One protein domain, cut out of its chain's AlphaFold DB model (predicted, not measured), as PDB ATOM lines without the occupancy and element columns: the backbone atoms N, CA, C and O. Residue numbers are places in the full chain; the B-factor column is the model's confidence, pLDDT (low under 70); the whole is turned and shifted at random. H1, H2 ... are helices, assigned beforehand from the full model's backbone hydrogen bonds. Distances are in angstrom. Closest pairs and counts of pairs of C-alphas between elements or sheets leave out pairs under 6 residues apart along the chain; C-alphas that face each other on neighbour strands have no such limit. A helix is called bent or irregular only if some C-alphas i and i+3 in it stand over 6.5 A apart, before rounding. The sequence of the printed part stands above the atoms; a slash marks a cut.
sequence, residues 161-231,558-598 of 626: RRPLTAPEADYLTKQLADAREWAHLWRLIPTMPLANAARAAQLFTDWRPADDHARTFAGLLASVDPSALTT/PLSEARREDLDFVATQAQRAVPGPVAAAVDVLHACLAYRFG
ATOM      1  N   ARG A 161     196.329 256.734 185.053       63.84
ATOM      2  CA  ARG A 161     195.495 257.650 185.858       63.84
ATOM      3  C   ARG A 161     194.136 257.044 186.203       63.84
ATOM      4  O   ARG A 161     193.419 257.615 187.016       63.84
ATOM      5  N   ARG A 162     193.764 255.930 185.567       77.75
ATOM      6  CA  ARG A 162     192.466 255.281 185.737       77.75
ATOM      7  C   ARG A 162     192.651 253.788 186.034       77.75
ATOM      8  O   ARG A 162     193.492 253.170 185.382       77.75
ATOM      9  N   PRO A 163     191.829 253.201 186.921       78.19
ATOM     10  CA  PRO A 163     191.736 251.754 187.077       78.19
ATOM     11  C   PRO A 163     191.404 251.053 185.752       78.19
ATOM     12  O   PRO A 163     190.492 251.456 185.013       78.19
ATOM     13  N   LEU A 164     192.147 249.983 185.461       82.62
ATOM     14  CA  LEU A 164     191.861 249.086 184.346       82.62
ATOM     15  C   LEU A 164     190.612 248.265 184.657       82.62
ATOM     16  O   LEU A 164     190.437 247.771 185.768       82.62
ATOM     17  N   THR A 165     189.748 248.075 183.663       83.38
ATOM     18  CA  THR A 165     188.668 247.091 183.804       83.38
ATOM     19  C   THR A 165     189.247 245.673 183.795       83.38
ATOM     20  O   THR A 165     190.290 245.434 183.187       83.38
ATOM     21  N   ALA A 166     188.569 244.702 184.418       82.50
ATOM     22  CA  ALA A 166     189.054 243.316 184.451       82.50
ATOM     23  C   ALA A 166     189.386 242.736 183.051       82.50
ATOM     24  O   ALA A 166     190.472 242.178 182.903       82.50
ATOM     25  N   PRO A 167     188.564 242.943 181.995       83.31
ATOM     26  CA  PRO A 167     188.909 242.490 180.644       83.31
ATOM     27  C   PRO A 167     190.140 243.186 180.048       83.31
ATOM     28  O   PRO A 167     190.884 242.568 179.294       83.31
ATOM     29  N   GLU A 168     190.362 244.467 180.360       83.44
ATOM     30  CA  GLU A 168     191.557 245.200 179.918       83.44
ATOM     31  C   GLU A 168     192.810 244.685 180.624       83.44
ATOM     32  O   GLU A 168     193.819 244.446 179.968       83.44
ATOM     33  N   ALA A 169     192.737 244.464 181.938       86.88
ATOM     34  CA  ALA A 169     193.835 243.902 182.716       86.88
ATOM     35  C   ALA A 169     194.209 242.493 182.226       86.88
ATOM     36  O   ALA A 169     195.388 242.227 181.997       86.88
ATOM     37  N   ASP A 170     193.223 241.618 181.993       88.19
ATOM     38  CA  ASP A 170     193.445 240.267 181.457       88.19
ATOM     39  C   ASP A 170     194.073 240.317 180.054       88.19
ATOM     40  O   ASP A 170     195.025 239.589 179.756       88.19
ATOM     41  N   TYR A 171     193.576 241.216 179.201       85.88
ATOM     42  CA  TYR A 171     194.105 241.437 177.860       85.88
ATOM     43  C   TYR A 171     195.577 241.871 177.879       85.88
ATOM     44  O   TYR A 171     196.418 241.232 177.245       85.88
ATOM     45  N   LEU A 172     195.891 242.935 178.624       88.19
ATOM     46  CA  LEU A 172     197.243 243.489 178.722       88.19
ATOM     47  C   LEU A 172     198.213 242.487 179.343       88.19
ATOM     48  O   LEU A 172     199.320 242.318 178.838       88.19
ATOM     49  N   THR A 173     197.775 241.778 180.384       92.38
ATOM     50  CA  THR A 173     198.550 240.716 181.036       92.38
ATOM     51  C   THR A 173     198.978 239.656 180.033       92.38
ATOM     52  O   THR A 173     200.163 239.341 179.937       92.38
ATOM     53  N   LYS A 174     198.029 239.150 179.234       91.38
ATOM     54  CA  LYS A 174     198.313 238.137 178.217       91.38
ATOM     55  C   LYS A 174     199.281 238.655 177.153       91.38
ATOM     56  O   LYS A 174     200.259 237.983 176.862       91.38
ATOM     57  N   GLN A 175     199.044 239.850 176.609       88.38
ATOM     58  CA  GLN A 175     199.910 240.417 175.566       88.38
ATOM     59  C   GLN A 175     201.342 240.662 176.061       88.38
ATOM     60  O   GLN A 175     202.299 240.331 175.365       88.38
ATOM     61  N   LEU A 176     201.501 241.205 177.272       91.12
ATOM     62  CA  LEU A 176     202.816 241.437 177.874       91.12
ATOM     63  C   LEU A 176     203.552 240.130 178.164       91.12
ATOM     64  O   LEU A 176     204.760 240.053 177.945       91.12
ATOM     65  N   ALA A 177     202.833 239.106 178.628       93.38
ATOM     66  CA  ALA A 177     203.409 237.794 178.880       93.38
ATOM     67  C   ALA A 177     203.823 237.082 177.583       93.38
ATOM     68  O   ALA A 177     204.952 236.599 177.494       93.38
ATOM     69  N   ASP A 178     202.965 237.086 176.557       90.75
ATOM     70  CA  ASP A 178     203.253 236.503 175.239       90.75
ATOM     71  C   ASP A 178     204.488 237.168 174.597       90.75
ATOM     72  O   ASP A 178     205.337 236.493 174.009       90.75
ATOM     73  N   ALA A 179     204.639 238.486 174.774       88.88
ATOM     74  CA  ALA A 179     205.791 239.258 174.309       88.88
ATOM     75  C   ALA A 179     207.022 239.215 175.234       88.88
ATOM     76  O   ALA A 179     208.067 239.760 174.877       88.88
ATOM     77  N   ARG A 180     206.923 238.586 176.412       93.19
ATOM     78  CA  ARG A 180     207.968 238.565 177.456       93.19
ATOM     79  C   ARG A 180     208.418 239.958 177.926       93.19
ATOM     80  O   ARG A 180     209.561 240.151 178.338       93.19
ATOM     81  N   GLU A 181     207.513 240.933 177.909       92.19
ATOM     82  CA  GLU A 181     207.725 242.310 178.374       92.19
ATOM     83  C   GLU A 181     207.574 242.401 179.906       92.19
ATOM     84  O   GLU A 181     206.738 243.127 180.452       92.19
ATOM     85  N   TRP A 182     208.384 241.624 180.631       95.06
ATOM     86  CA  TRP A 182     208.200 241.367 182.063       95.06
ATOM     87  C   TRP A 182     208.267 242.612 182.946       95.06
ATOM     88  O   TRP A 182     207.515 242.724 183.910       95.06
ATOM     89  N   ALA A 183     209.121 243.578 182.597       92.12
ATOM     90  CA  ALA A 183     209.220 244.835 183.333       92.12
ATOM     91  C   ALA A 183     207.921 245.656 183.253       92.12
ATOM     92  O   ALA A 183     207.512 246.256 184.245       92.12
ATOM     93  N   HIS A 184     207.255 245.660 182.094       89.56
ATOM     94  CA  HIS A 184     205.969 246.331 181.911       89.56
ATOM     95  C   HIS A 184     204.846 245.566 182.621       89.56
ATOM     96  O   HIS A 184     204.032 246.186 183.302       89.56
ATOM     97  N   LEU A 185     204.847 244.227 182.551       93.88
ATOM     98  CA  LEU A 185     203.888 243.402 183.295       93.88
ATOM     99  C   LEU A 185     203.999 243.637 184.806       93.88
ATOM    100  O   LEU A 185     202.987 243.811 185.480       93.88
ATOM    101  N   TRP A 186     205.222 243.725 185.331       94.50
ATOM    102  CA  TRP A 186     205.471 244.018 186.741       94.50
ATOM    103  C   TRP A 186     204.927 245.384 187.175       94.50
ATOM    104  O   TRP A 186     204.317 245.492 188.235       94.50
ATOM    105  N   ARG A 187     205.084 246.427 186.348       91.81
ATOM    106  CA  ARG A 187     204.510 247.758 186.626       91.81
ATOM    107  C   ARG A 187     202.981 247.768 186.610       91.81
ATOM    108  O   ARG A 187     202.385 248.633 187.243       91.81
ATOM    109  N   LEU A 188     202.362 246.826 185.901       91.81
ATOM    110  CA  LEU A 188     200.911 246.709 185.790       91.81
ATOM    111  C   LEU A 188     200.276 246.035 187.015       91.81
ATOM    112  O   LEU A 188     199.130 246.322 187.342       91.81
ATOM    113  N   ILE A 189     201.004 245.155 187.707       93.62
ATOM    114  CA  ILE A 189     200.494 244.378 188.851       93.62
ATOM    115  C   ILE A 189     199.839 245.259 189.932       93.62
ATOM    116  O   ILE A 189     198.712 244.953 190.323       93.62
ATOM    117  N   PRO A 190     200.443 246.379 190.383       92.19
ATOM    118  CA  PRO A 190     199.813 247.244 191.376       92.19
ATOM    119  C   PRO A 190     198.509 247.889 190.899       92.19
ATOM    120  O   PRO A 190     197.701 248.284 191.729       92.19
ATOM    121  N   THR A 191     198.273 248.015 189.593       90.81
ATOM    122  CA  THR A 191     197.077 248.682 189.053       90.81
ATOM    123  C   THR A 191     195.907 247.723 188.820       90.81
ATOM    124  O   THR A 191     194.925 248.099 188.180       90.81
ATOM    125  N   MET A 192     196.006 246.480 189.297       92.12
ATOM    126  CA  MET A 192     194.986 245.447 189.132       92.12
ATOM    127  C   MET A 192     194.382 245.012 190.473       92.12
ATOM    128  O   MET A 192     195.074 245.073 191.493       92.12
ATOM    129  N   PRO A 193     193.137 244.494 190.464       92.88
ATOM    130  CA  PRO A 193     192.596 243.709 191.573       92.88
ATOM    131  C   PRO A 193     193.529 242.556 191.962       92.88
ATOM    132  O   PRO A 193     194.218 241.993 191.101       92.88
ATOM    133  N   LEU A 194     193.537 242.161 193.236       93.94
ATOM    134  CA  LEU A 194     194.575 241.273 193.774       93.94
ATOM    135  C   LEU A 194     194.578 239.880 193.121       93.94
ATOM    136  O   LEU A 194     195.641 239.327 192.843       93.94
ATOM    137  N   ALA A 195     193.404 239.340 192.787       93.75
ATOM    138  CA  ALA A 195     193.299 238.073 192.058       93.75
ATOM    139  C   ALA A 195     193.930 238.152 190.651       93.75
ATOM    140  O   ALA A 195     194.527 237.190 190.166       93.75
ATOM    141  N   ASN A 196     193.824 239.299 189.979       94.19
ATOM    142  CA  ASN A 196     194.432 239.523 188.666       94.19
ATOM    143  C   ASN A 196     195.945 239.733 188.796       94.19
ATOM    144  O   ASN A 196     196.702 239.176 188.005       94.19
ATOM    145  N   ALA A 197     196.379 240.467 189.822       94.81
ATOM    146  CA  ALA A 197     197.783 240.636 190.177       94.81
ATOM    147  C   ALA A 197     198.477 239.284 190.434       94.81
ATOM    148  O   ALA A 197     199.549 239.035 189.882       94.81
ATOM    149  N   ALA A 198     197.842 238.385 191.194       95.69
ATOM    150  CA  ALA A 198     198.337 237.027 191.429       95.69
ATOM    151  C   ALA A 198     198.430 236.212 190.125       95.69
ATOM    152  O   ALA A 198     199.477 235.633 189.836       95.69
ATOM    153  N   ARG A 199     197.389 236.244 189.274       95.81
ATOM    154  CA  ARG A 199     197.419 235.599 187.943       95.81
ATOM    155  C   ARG A 199     198.555 236.124 187.066       95.81
ATOM    156  O   ARG A 199     199.248 235.328 186.445       95.81
ATOM    157  N   ALA A 200     198.760 237.438 187.018       95.81
ATOM    158  CA  ALA A 200     199.864 238.049 186.281       95.81
ATOM    159  C   ALA A 200     201.229 237.614 186.836       95.81
ATOM    160  O   ALA A 200     202.119 237.273 186.058       95.81
ATOM    161  N   ALA A 201     201.387 237.566 188.163       96.31
ATOM    162  CA  ALA A 201     202.624 237.128 188.802       96.31
ATOM    163  C   ALA A 201     202.977 235.662 188.489       96.31
ATOM    164  O   ALA A 201     204.150 235.329 188.336       96.31
ATOM    165  N   GLN A 202     201.976 234.797 188.322       96.75
ATOM    166  CA  GLN A 202     202.172 233.391 187.945       96.75
ATOM    167  C   GLN A 202     202.683 233.191 186.511       96.75
ATOM    168  O   GLN A 202     203.148 232.102 186.181       96.75
ATOM    169  N   LEU A 203     202.619 234.216 185.653       96.81
ATOM    170  CA  LEU A 203     203.128 234.141 184.279       96.81
ATOM    171  C   LEU A 203     204.638 234.394 184.180       96.81
ATOM    172  O   LEU A 203     205.225 234.127 183.130       96.81
ATOM    173  N   PHE A 204     205.284 234.900 185.236       96.00
ATOM    174  CA  PHE A 204     206.737 235.055 185.245       96.00
ATOM    175  C   PHE A 204     207.409 233.676 185.295       96.00
ATOM    176  O   PHE A 204     207.234 232.931 186.254       96.00
ATOM    177  N   THR A 205     208.204 233.340 184.273       92.12
ATOM    178  CA  THR A 205     208.982 232.089 184.252       92.12
ATOM    179  C   THR A 205     210.364 232.291 184.875       92.12
ATOM    180  O   THR A 205     210.622 231.881 186.003       92.12
ATOM    181  N   ASP A 206     211.244 232.984 184.155       93.19
ATOM    182  CA  ASP A 206     212.665 233.135 184.496       93.19
ATOM    183  C   ASP A 206     213.007 234.560 184.942       93.19
ATOM    184  O   ASP A 206     214.095 234.832 185.449       93.19
ATOM    185  N   TRP A 207     212.077 235.493 184.740       96.25
ATOM    186  CA  TRP A 207     212.263 236.884 185.109       96.25
ATOM    187  C   TRP A 207     211.937 237.116 186.579       96.25
ATOM    188  O   TRP A 207     210.977 236.564 187.117       96.25
ATOM    189  N   ARG A 208     212.727 237.973 187.227       94.56
ATOM    190  CA  ARG A 208     212.519 238.398 188.612       94.56
ATOM    191  C   ARG A 208     212.776 239.899 188.747       94.56
ATOM    192  O   ARG A 208     213.663 240.414 188.062       94.56
ATOM    193  N   PRO A 209     212.076 240.592 189.661       94.50
ATOM    194  CA  PRO A 209     212.427 241.957 190.026       94.50
ATOM    195  C   PRO A 209     213.876 242.063 190.529       94.50
ATOM    196  O   PRO A 209     214.410 241.137 191.149       94.50
ATOM    197  N   ALA A 210     214.516 243.206 190.272       92.12
ATOM    198  CA  ALA A 210     215.905 243.453 190.670       92.12
ATOM    199  C   ALA A 210     216.080 243.653 192.188       92.12
ATOM    200  O   ALA A 210     217.147 243.355 192.722       92.12
ATOM    201  N   ASP A 211     215.031 244.096 192.874       92.56
ATOM    202  CA  ASP A 211     215.010 244.369 194.310       92.56
ATOM    203  C   ASP A 211     214.549 243.144 195.135       92.56
ATOM    204  O   ASP A 211     213.657 242.409 194.707       92.56
ATOM    205  N   ASP A 212     215.162 242.899 196.300       91.88
ATOM    206  CA  ASP A 212     214.857 241.736 197.160       91.88
ATOM    207  C   ASP A 212     213.447 241.781 197.752       91.88
ATOM    208  O   ASP A 212     212.770 240.749 197.851       91.88
ATOM    209  N   HIS A 213     212.977 242.974 198.107       87.31
ATOM    210  CA  HIS A 213     211.632 243.164 198.627       87.31
ATOM    211  C   HIS A 213     210.607 242.865 197.527       87.31
ATOM    212  O   HIS A 213     209.679 242.078 197.728       87.31
ATOM    213  N   ALA A 214     210.843 243.375 196.316       91.44
ATOM    214  CA  ALA A 214     210.029 243.093 195.137       91.44
ATOM    215  C   ALA A 214     210.050 241.606 194.744       91.44
ATOM    216  O   ALA A 214     209.015 241.062 194.360       91.44
ATOM    217  N   ARG A 215     211.191 240.911 194.879       94.31
ATOM    218  CA  ARG A 215     211.276 239.448 194.692       94.31
ATOM    219  C   ARG A 215     210.412 238.690 195.692       94.31
ATOM    220  O   ARG A 215     209.723 237.753 195.297       94.31
ATOM    221  N   THR A 216     210.453 239.090 196.959       91.94
ATOM    222  CA  THR A 216     209.641 238.482 198.023       91.94
ATOM    223  C   THR A 216     208.155 238.665 197.732       91.94
ATOM    224  O   THR A 216     207.395 237.698 197.756       91.94
ATOM    225  N   PHE A 217     207.755 239.879 197.354       92.31
ATOM    226  CA  PHE A 217     206.383 240.194 196.968       92.31
ATOM    227  C   PHE A 217     205.917 239.414 195.729       92.31
ATOM    228  O   PHE A 217     204.836 238.826 195.740       92.31
ATOM    229  N   ALA A 218     206.748 239.328 194.685       94.12
ATOM    230  CA  ALA A 218     206.453 238.529 193.495       94.12
ATOM    231  C   ALA A 218     206.276 237.040 193.834       94.12
ATOM    232  O   ALA A 218     205.347 236.403 193.339       94.12
ATOM    233  N   GLY A 219     207.143 236.499 194.696       94.69
ATOM    234  CA  GLY A 219     207.068 235.115 195.164       94.69
ATOM    235  C   GLY A 219     205.784 234.832 195.941       94.69
ATOM    236  O   GLY A 219     205.137 233.818 195.690       94.69
ATOM    237  N   LEU A 220     205.380 235.756 196.821       94.38
ATOM    238  CA  LEU A 220     204.105 235.675 197.528       94.38
ATOM    239  C   LEU A 220     202.940 235.627 196.533       94.38
ATOM    240  O   LEU A 220     202.191 234.656 196.545       94.38
ATOM    241  N   LEU A 221     202.821 236.616 195.640       95.12
ATOM    242  CA  LEU A 221     201.730 236.672 194.659       95.12
ATOM    243  C   LEU A 221     201.673 235.424 193.769       95.12
ATOM    244  O   LEU A 221     200.589 234.906 193.514       95.12
ATOM    245  N   ALA A 222     202.825 234.922 193.319       95.38
ATOM    246  CA  ALA A 222     202.892 233.730 192.479       95.38
ATOM    247  C   ALA A 222     202.458 232.451 193.221       95.38
ATOM    248  O   ALA A 222     201.923 231.534 192.599       95.38
ATOM    249  N   SER A 223     202.664 232.386 194.542       94.06
ATOM    250  CA  SER A 223     202.324 231.217 195.363       94.06
ATOM    251  C   SER A 223     200.837 231.090 195.711       94.06
ATOM    252  O   SER A 223     200.394 230.019 196.125       94.06
ATOM    253  N   VAL A 224     200.064 232.166 195.552       94.25
ATOM    254  CA  VAL A 224     198.664 232.230 195.984       94.25
ATOM    255  C   VAL A 224     197.745 231.753 194.869       94.25
ATOM    256  O   VAL A 224     197.864 232.196 193.731       94.25
ATOM    257  N   ASP A 225     196.789 230.881 195.197       93.31
ATOM    258  CA  ASP A 225     195.719 230.509 194.270       93.31
ATOM    259  C   ASP A 225     194.808 231.725 194.009       93.31
ATOM    260  O   ASP A 225     194.118 232.184 194.926       93.31
ATOM    261  N   PRO A 226     194.740 232.247 192.769       93.25
ATOM    262  CA  PRO A 226     193.920 233.411 192.467       93.25
ATOM    263  C   PRO A 226     192.428 233.188 192.708       93.25
ATOM    264  O   PRO A 226     191.700 234.151 192.938       93.25
ATOM    265  N   SER A 227     191.954 231.940 192.665       89.81
ATOM    266  CA  SER A 227     190.555 231.618 192.938       89.81
ATOM    267  C   SER A 227     190.195 231.800 194.417       89.81
ATOM    268  O   SER A 227     189.082 232.231 194.720       89.81
ATOM    269  N   ALA A 228     191.147 231.599 195.336       87.75
ATOM    270  CA  ALA A 228     190.962 231.858 196.766       87.75
ATOM    271  C   ALA A 228     190.809 233.358 197.080       87.75
ATOM    272  O   ALA A 228     190.183 233.729 198.073       87.75
ATOM    273  N   LEU A 229     191.330 234.219 196.201       89.69
ATOM    274  CA  LEU A 229     191.207 235.675 196.286       89.69
ATOM    275  C   LEU A 229     189.889 236.203 195.697       89.69
ATOM    276  O   LEU A 229     189.611 237.395 195.807       89.69
ATOM    277  N   THR A 230     189.073 235.349 195.067       87.50
ATOM    278  CA  THR A 230     187.763 235.765 194.553       87.50
ATOM    279  C   THR A 230     186.725 235.822 195.673       87.50
ATOM    280  O   THR A 230     186.530 234.874 196.435       87.50
ATOM    281  N   THR A 231     186.033 236.956 195.771       80.25
ATOM    282  CA  THR A 231     185.160 237.303 196.904       80.25
ATOM    283  C   THR A 231     183.747 236.725 196.788       80.25
ATOM    284  O   THR A 231     183.004 236.691 197.770       80.25
ATOM    285  N   PRO A 558     192.237 248.011 192.670       92.81
ATOM    286  CA  PRO A 558     193.672 248.065 192.435       92.81
ATOM    287  C   PRO A 558     194.467 248.307 193.717       92.81
ATOM    288  O   PRO A 558     194.157 249.224 194.481       92.81
ATOM    289  N   LEU A 559     195.580 247.588 193.901       91.25
ATOM    290  CA  LEU A 559     196.516 247.889 194.991       91.25
ATOM    291  C   LEU A 559     196.973 249.358 194.945       91.25
ATOM    292  O   LEU A 559     197.191 249.950 195.992       91.25
ATOM    293  N   SER A 560     197.082 249.971 193.756       90.06
ATOM    294  CA  SER A 560     197.360 251.393 193.476       90.06
ATOM    295  C   SER A 560     196.386 252.370 194.131       90.06
ATOM    296  O   SER A 560     196.769 253.516 194.344       90.06
ATOM    297  N   GLU A 561     195.178 251.936 194.479       91.88
ATOM    298  CA  GLU A 561     194.138 252.768 195.098       91.88
ATOM    299  C   GLU A 561     194.019 252.566 196.611       91.88
ATOM    300  O   GLU A 561     193.432 253.408 197.291       91.88
ATOM    301  N   ALA A 562     194.627 251.505 197.151       92.62
ATOM    302  CA  ALA A 562     194.676 251.290 198.588       92.62
ATOM    303  C   ALA A 562     195.364 252.465 199.299       92.62
ATOM    304  O   ALA A 562     196.268 253.115 198.744       92.62
ATOM    305  N   ARG A 563     194.956 252.702 200.550       93.00
ATOM    306  CA  ARG A 563     195.464 253.740 201.459       93.00
ATOM    307  C   ARG A 563     196.199 253.111 202.641       93.00
ATOM    308  O   ARG A 563     195.987 251.946 202.959       93.00
ATOM    309  N   ARG A 564     197.030 253.896 203.334       91.44
ATOM    310  CA  ARG A 564     197.759 253.416 204.523       91.44
ATOM    311  C   ARG A 564     196.816 252.907 205.619       91.44
ATOM    312  O   ARG A 564     197.093 251.882 206.219       91.44
ATOM    313  N   GLU A 565     195.679 253.570 205.813       89.56
ATOM    314  CA  GLU A 565     194.630 253.150 206.756       89.56
ATOM    315  C   GLU A 565     194.081 251.744 206.456       89.56
ATOM    316  O   GLU A 565     193.620 251.047 207.359       89.56
ATOM    317  N   ASP A 566     194.141 251.300 205.194       92.88
ATOM    318  CA  ASP A 566     193.723 249.950 204.826       92.88
ATOM    319  C   ASP A 566     194.714 248.897 205.337       92.88
ATOM    320  O   ASP A 566     194.291 247.786 205.639       92.88
ATOM    321  N   LEU A 567     196.005 249.226 205.494       94.31
ATOM    322  CA  LEU A 567     196.984 248.315 206.098       94.31
ATOM    323  C   LEU A 567     196.640 248.047 207.566       94.31
ATOM    324  O   LEU A 567     196.538 246.886 207.955       94.31
ATOM    325  N   ASP A 568     196.402 249.098 208.352       90.19
ATOM    326  CA  ASP A 568     196.058 248.977 209.777       90.19
ATOM    327  C   ASP A 568     194.733 248.219 209.963       90.19
ATOM    328  O   ASP A 568     194.598 247.341 210.825       90.19
ATOM    329  N   PHE A 569     193.757 248.507 209.095       89.81
ATOM    330  CA  PHE A 569     192.491 247.789 209.058       89.81
ATOM    331  C   PHE A 569     192.687 246.298 208.743       89.81
ATOM    332  O   PHE A 569     192.207 245.452 209.496       89.81
ATOM    333  N   VAL A 570     193.408 245.947 207.671       92.81
ATOM    334  CA  VAL A 570     193.630 244.542 207.285       92.81
ATOM    335  C   VAL A 570     194.481 243.809 208.327       92.81
ATOM    336  O   VAL A 570     194.190 242.652 208.614       92.81
ATOM    337  N   ALA A 571     195.456 244.467 208.961       93.00
ATOM    338  CA  ALA A 571     196.228 243.897 210.069       93.00
ATOM    339  C   ALA A 571     195.327 243.533 211.260       93.00
ATOM    340  O   ALA A 571     195.451 242.450 211.831       93.00
ATOM    341  N   THR A 572     194.361 244.399 211.585       88.94
ATOM    342  CA  THR A 572     193.340 244.119 212.607       88.94
ATOM    343  C   THR A 572     192.475 242.921 212.206       88.94
ATOM    344  O   THR A 572     192.179 242.066 213.036       88.94
ATOM    345  N   GLN A 573     192.093 242.812 210.927       88.00
ATOM    346  CA  GLN A 573     191.327 241.664 210.431       88.00
ATOM    347  C   GLN A 573     192.136 240.360 210.435       88.00
ATOM    348  O   GLN A 573     191.569 239.314 210.734       88.00
ATOM    349  N   ALA A 574     193.443 240.409 210.170       89.88
ATOM    350  CA  ALA A 574     194.331 239.243 210.203       89.88
ATOM    351  C   ALA A 574     194.487 238.657 211.617       89.88
ATOM    352  O   ALA A 574     194.701 237.460 211.780       89.88
ATOM    353  N   GLN A 575     194.346 239.488 212.654       88.06
ATOM    354  CA  GLN A 575     194.357 239.039 214.050       88.06
ATOM    355  C   GLN A 575     193.038 238.376 214.478       88.06
ATOM    356  O   GLN A 575     193.000 237.699 215.506       88.06
ATOM    357  N   ARG A 576     191.951 238.553 213.714       84.06
ATOM    358  CA  ARG A 576     190.670 237.890 213.988       84.06
ATOM    359  C   ARG A 576     190.742 236.432 213.539       84.06
ATOM    360  O   ARG A 576     191.374 236.102 212.540       84.06
ATOM    361  N   ALA A 577     190.029 235.556 214.242       78.31
ATOM    362  CA  ALA A 577     189.846 234.167 213.827       78.31
ATOM    363  C   ALA A 577     188.951 234.098 212.573       78.31
ATOM    364  O   ALA A 577     187.741 233.889 212.655       78.31
ATOM    365  N   VAL A 578     189.542 234.333 211.401       80.19
ATOM    366  CA  VAL A 578     188.857 234.265 210.110       80.19
ATOM    367  C   VAL A 578     188.923 232.822 209.573       80.19
ATOM    368  O   VAL A 578     189.987 232.204 209.603       80.19
ATOM    369  N   PRO A 579     187.824 232.237 209.064       77.31
ATOM    370  CA  PRO A 579     187.842 230.847 208.609       77.31
ATOM    371  C   PRO A 579     188.631 230.611 207.313       77.31
ATOM    372  O   PRO A 579     188.417 231.278 206.297       77.31
ATOM    373  N   GLY A 580     189.447 229.552 207.312       82.62
ATOM    374  CA  GLY A 580     189.891 228.829 206.116       82.62
ATOM    375  C   GLY A 580     190.470 229.710 204.990       82.62
ATOM    376  O   GLY A 580     191.404 230.470 205.239       82.62
ATOM    377  N   PRO A 581     189.953 229.620 203.745       82.94
ATOM    378  CA  PRO A 581     190.477 230.372 202.596       82.94
ATOM    379  C   PRO A 581     190.467 231.898 202.757       82.94
ATOM    380  O   PRO A 581     191.271 232.582 202.128       82.94
ATOM    381  N   VAL A 582     189.573 232.439 203.591       87.50
ATOM    382  CA  VAL A 582     189.458 233.889 203.791       87.50
ATOM    383  C   VAL A 582     190.643 234.415 204.603       87.50
ATOM    384  O   VAL A 582     191.168 235.471 204.268       87.50
ATOM    385  N   ALA A 583     191.130 233.659 205.596       90.06
ATOM    386  CA  ALA A 583     192.337 234.025 206.343       90.06
ATOM    387  C   ALA A 583     193.554 234.134 205.417       90.06
ATOM    388  O   ALA A 583     194.240 235.149 205.423       90.06
ATOM    389  N   ALA A 584     193.746 233.151 204.529       89.56
ATOM    390  CA  ALA A 584     194.831 233.190 203.552       89.56
ATOM    391  C   ALA A 584     194.743 234.430 202.641       89.56
ATOM    392  O   ALA A 584     195.753 235.070 202.366       89.56
ATOM    393  N   ALA A 585     193.543 234.807 202.193       91.88
ATOM    394  CA  ALA A 585     193.365 236.009 201.383       91.88
ATOM    395  C   ALA A 585     193.628 237.309 202.166       91.88
ATOM    396  O   ALA A 585     194.220 238.238 201.614       91.88
ATOM    397  N   VAL A 586     193.223 237.371 203.441       93.38
ATOM    398  CA  VAL A 586     193.518 238.489 204.353       93.38
ATOM    399  C   VAL A 586     195.026 238.622 204.572       93.38
ATOM    400  O   VAL A 586     195.553 239.724 204.442       93.38
ATOM    401  N   ASP A 587     195.732 237.518 204.816       92.12
ATOM    402  CA  ASP A 587     197.187 237.503 205.015       92.12
ATOM    403  C   ASP A 587     197.938 237.969 203.766       92.12
ATOM    404  O   ASP A 587     198.876 238.769 203.841       92.12
ATOM    405  N   VAL A 588     197.501 237.508 202.591       93.62
ATOM    406  CA  VAL A 588     198.081 237.930 201.312       93.62
ATOM    407  C   VAL A 588     197.831 239.415 201.095       93.62
ATOM    408  O   VAL A 588     198.778 240.137 200.790       93.62
ATOM    409  N   LEU A 589     196.601 239.900 201.295       95.25
ATOM    410  CA  LEU A 589     196.294 241.326 201.188       95.25
ATOM    411  C   LEU A 589     197.136 242.148 202.172       95.25
ATOM    412  O   LEU A 589     197.720 243.150 201.764       95.25
ATOM    413  N   HIS A 590     197.261 241.708 203.426       95.12
ATOM    414  CA  HIS A 590     198.091 242.360 204.438       95.12
ATOM    415  C   HIS A 590     199.537 242.497 203.958       95.12
ATOM    416  O   HIS A 590     200.085 243.597 203.952       95.12
ATOM    417  N   ALA A 591     200.139 241.411 203.476       92.88
ATOM    418  CA  ALA A 591     201.503 241.429 202.963       92.88
ATOM    419  C   ALA A 591     201.655 242.300 201.701       92.88
ATOM    420  O   ALA A 591     202.680 242.961 201.537       92.88
ATOM    421  N   CYS A 592     200.635 242.371 200.837       93.38
ATOM    422  CA  CYS A 592     200.628 243.271 199.679       93.38
ATOM    423  C   CYS A 592     200.603 244.747 200.096       93.38
ATOM    424  O   CYS A 592     201.340 245.567 199.543       93.38
ATOM    425  N   LEU A 593     199.767 245.095 201.077       94.56
ATOM    426  CA  LEU A 593     199.682 246.453 201.612       94.56
ATOM    427  C   LEU A 593     200.944 246.817 202.406       94.56
ATOM    428  O   LEU A 593     201.439 247.934 202.275       94.56
ATOM    429  N   ALA A 594     201.516 245.873 203.152       92.94
ATOM    430  CA  ALA A 594     202.776 246.055 203.862       92.94
ATOM    431  C   ALA A 594     203.947 246.254 202.893       92.94
ATOM    432  O   ALA A 594     204.775 247.124 203.124       92.94
ATOM    433  N   TYR A 595     203.997 245.525 201.774       90.75
ATOM    434  CA  TYR A 595     204.986 245.770 200.719       90.75
ATOM    435  C   TYR A 595     204.863 247.191 200.154       90.75
ATOM    436  O   TYR A 595     205.845 247.915 200.001       90.75
ATOM    437  N   ARG A 596     203.627 247.609 199.873       90.19
ATOM    438  CA  ARG A 596     203.336 248.922 199.303       90.19
ATOM    439  C   ARG A 596     203.701 250.073 200.244       90.19
ATOM    440  O   ARG A 596     204.302 251.033 199.784       90.19
ATOM    441  N   PHE A 597     203.300 250.000 201.513       91.38
ATOM    442  CA  PHE A 597     203.403 251.115 202.466       91.38
ATOM    443  C   PHE A 597     204.548 250.980 203.472       91.38
ATOM    444  O   PHE A 597     204.900 251.955 204.130       91.38
ATOM    445  N   GLY A 598     205.133 249.792 203.618       80.69
ATOM    446  CA  GLY A 598     206.215 249.518 204.568       80.69
ATOM    447  C   GLY A 598     207.554 250.131 204.166       80.69
ATOM    448  O   GLY A 598     208.465 250.184 204.977       80.69
TER     449      GLY A 598
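This is residues 161 to 231 and 558 to 598 of the 626 residues of an uncharacterized protein of Streptomyces sp. CNQ-509 (UniProt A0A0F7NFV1). H6, the longest helix, lies between H5 and H4 in a row of three helices that run alternately in opposite ways, and H1, H2 and H3 form a small bundle whose centres make a triangle. The two groups stand crosswise, joined where one part of H4 packs on H3. The printed part has 112 residues with six named helices, H1 to H6 along the chain, and no named strand; the class is all helix. It is compact, with a radius of gyration of the C-alphas of 13.8 A, and it spans 43 by 30 by 28 A.

H6, residues 580 to 597, touches H5, residues 564 to 574, at a shallow tilt of 28 degrees, opposite ways, as a helical hairpin; their closest C-alphas are those of Leu 567 and Leu 593, 5.6 A apart. With residues 588 to 595 alone, H6 touches H4, residues 212 to 223, at a shallow tilt of 22 degrees, opposite ways; the closest C-alphas, of Phe 217 and Tyr 595, are 6.9 A apart. With residues 218 to 222 alone, H4 touches H3, residues 194 to 201, about perpendicular at 74 degrees; the closest C-alphas, of Ala 198 and Leu 221, are 4.7 A apart. H3 and H6 are close but not clearly touching, with the C-alphas of Leu 194 and Leu 589 at 7.6 A. H3 forms a helical hairpin with H2, residues 182 to 191, at a shallow tilt of 4 degrees; the closest C-alphas, of Ile 189 and Ala 197, are 4.8 A apart. H1, residues 166 to 178, forms a helical hairpin with H2, touching it with residues 173 to 177 alone; the closest C-alphas, of Leu 176 and Leu 185, are 5.9 A apart. H1 also touches H3, the same way at a shallow tilt of 11 degrees, closest at the C-alphas of Thr 173 and Ala 200, 6.0 A apart. H1 and H5 are apart. Every O i to N i+4 pair is within hydrogen-bond range in H1, H3 and H4; the counts are 4 of 6 in H2, 6 of 7 in H5 and 13 of 14 in H6.

H6 is 26.3 A long, from C-alpha 580 at (189.891, 228.829, 206.116) to C-alpha 597 at (203.403, 251.115, 202.466). H1 begins at C-alpha 166, (189.054, 243.316, 184.451), and is 18.2 A long. H4 is 16.5 A, H5 15.6 A, H2 15.0 A and H3 10.3 A. H2 is irregular, but only just: C-alphas 187 and 190 are 6.7 A apart.

The two C-alphas farthest apart, of Ala 179 and Ala 577, are 42.9 A apart. Residues 232 to 557 are not printed, within the link from H4 to H5, and C-alphas 231 and 558 are 14.4 A apart across this cut. Of the links that are printed whole, H3 to H4 is short and the others are tight. The mean pLDDT of the printed part is 90.5, and residue 161 alone is under 70.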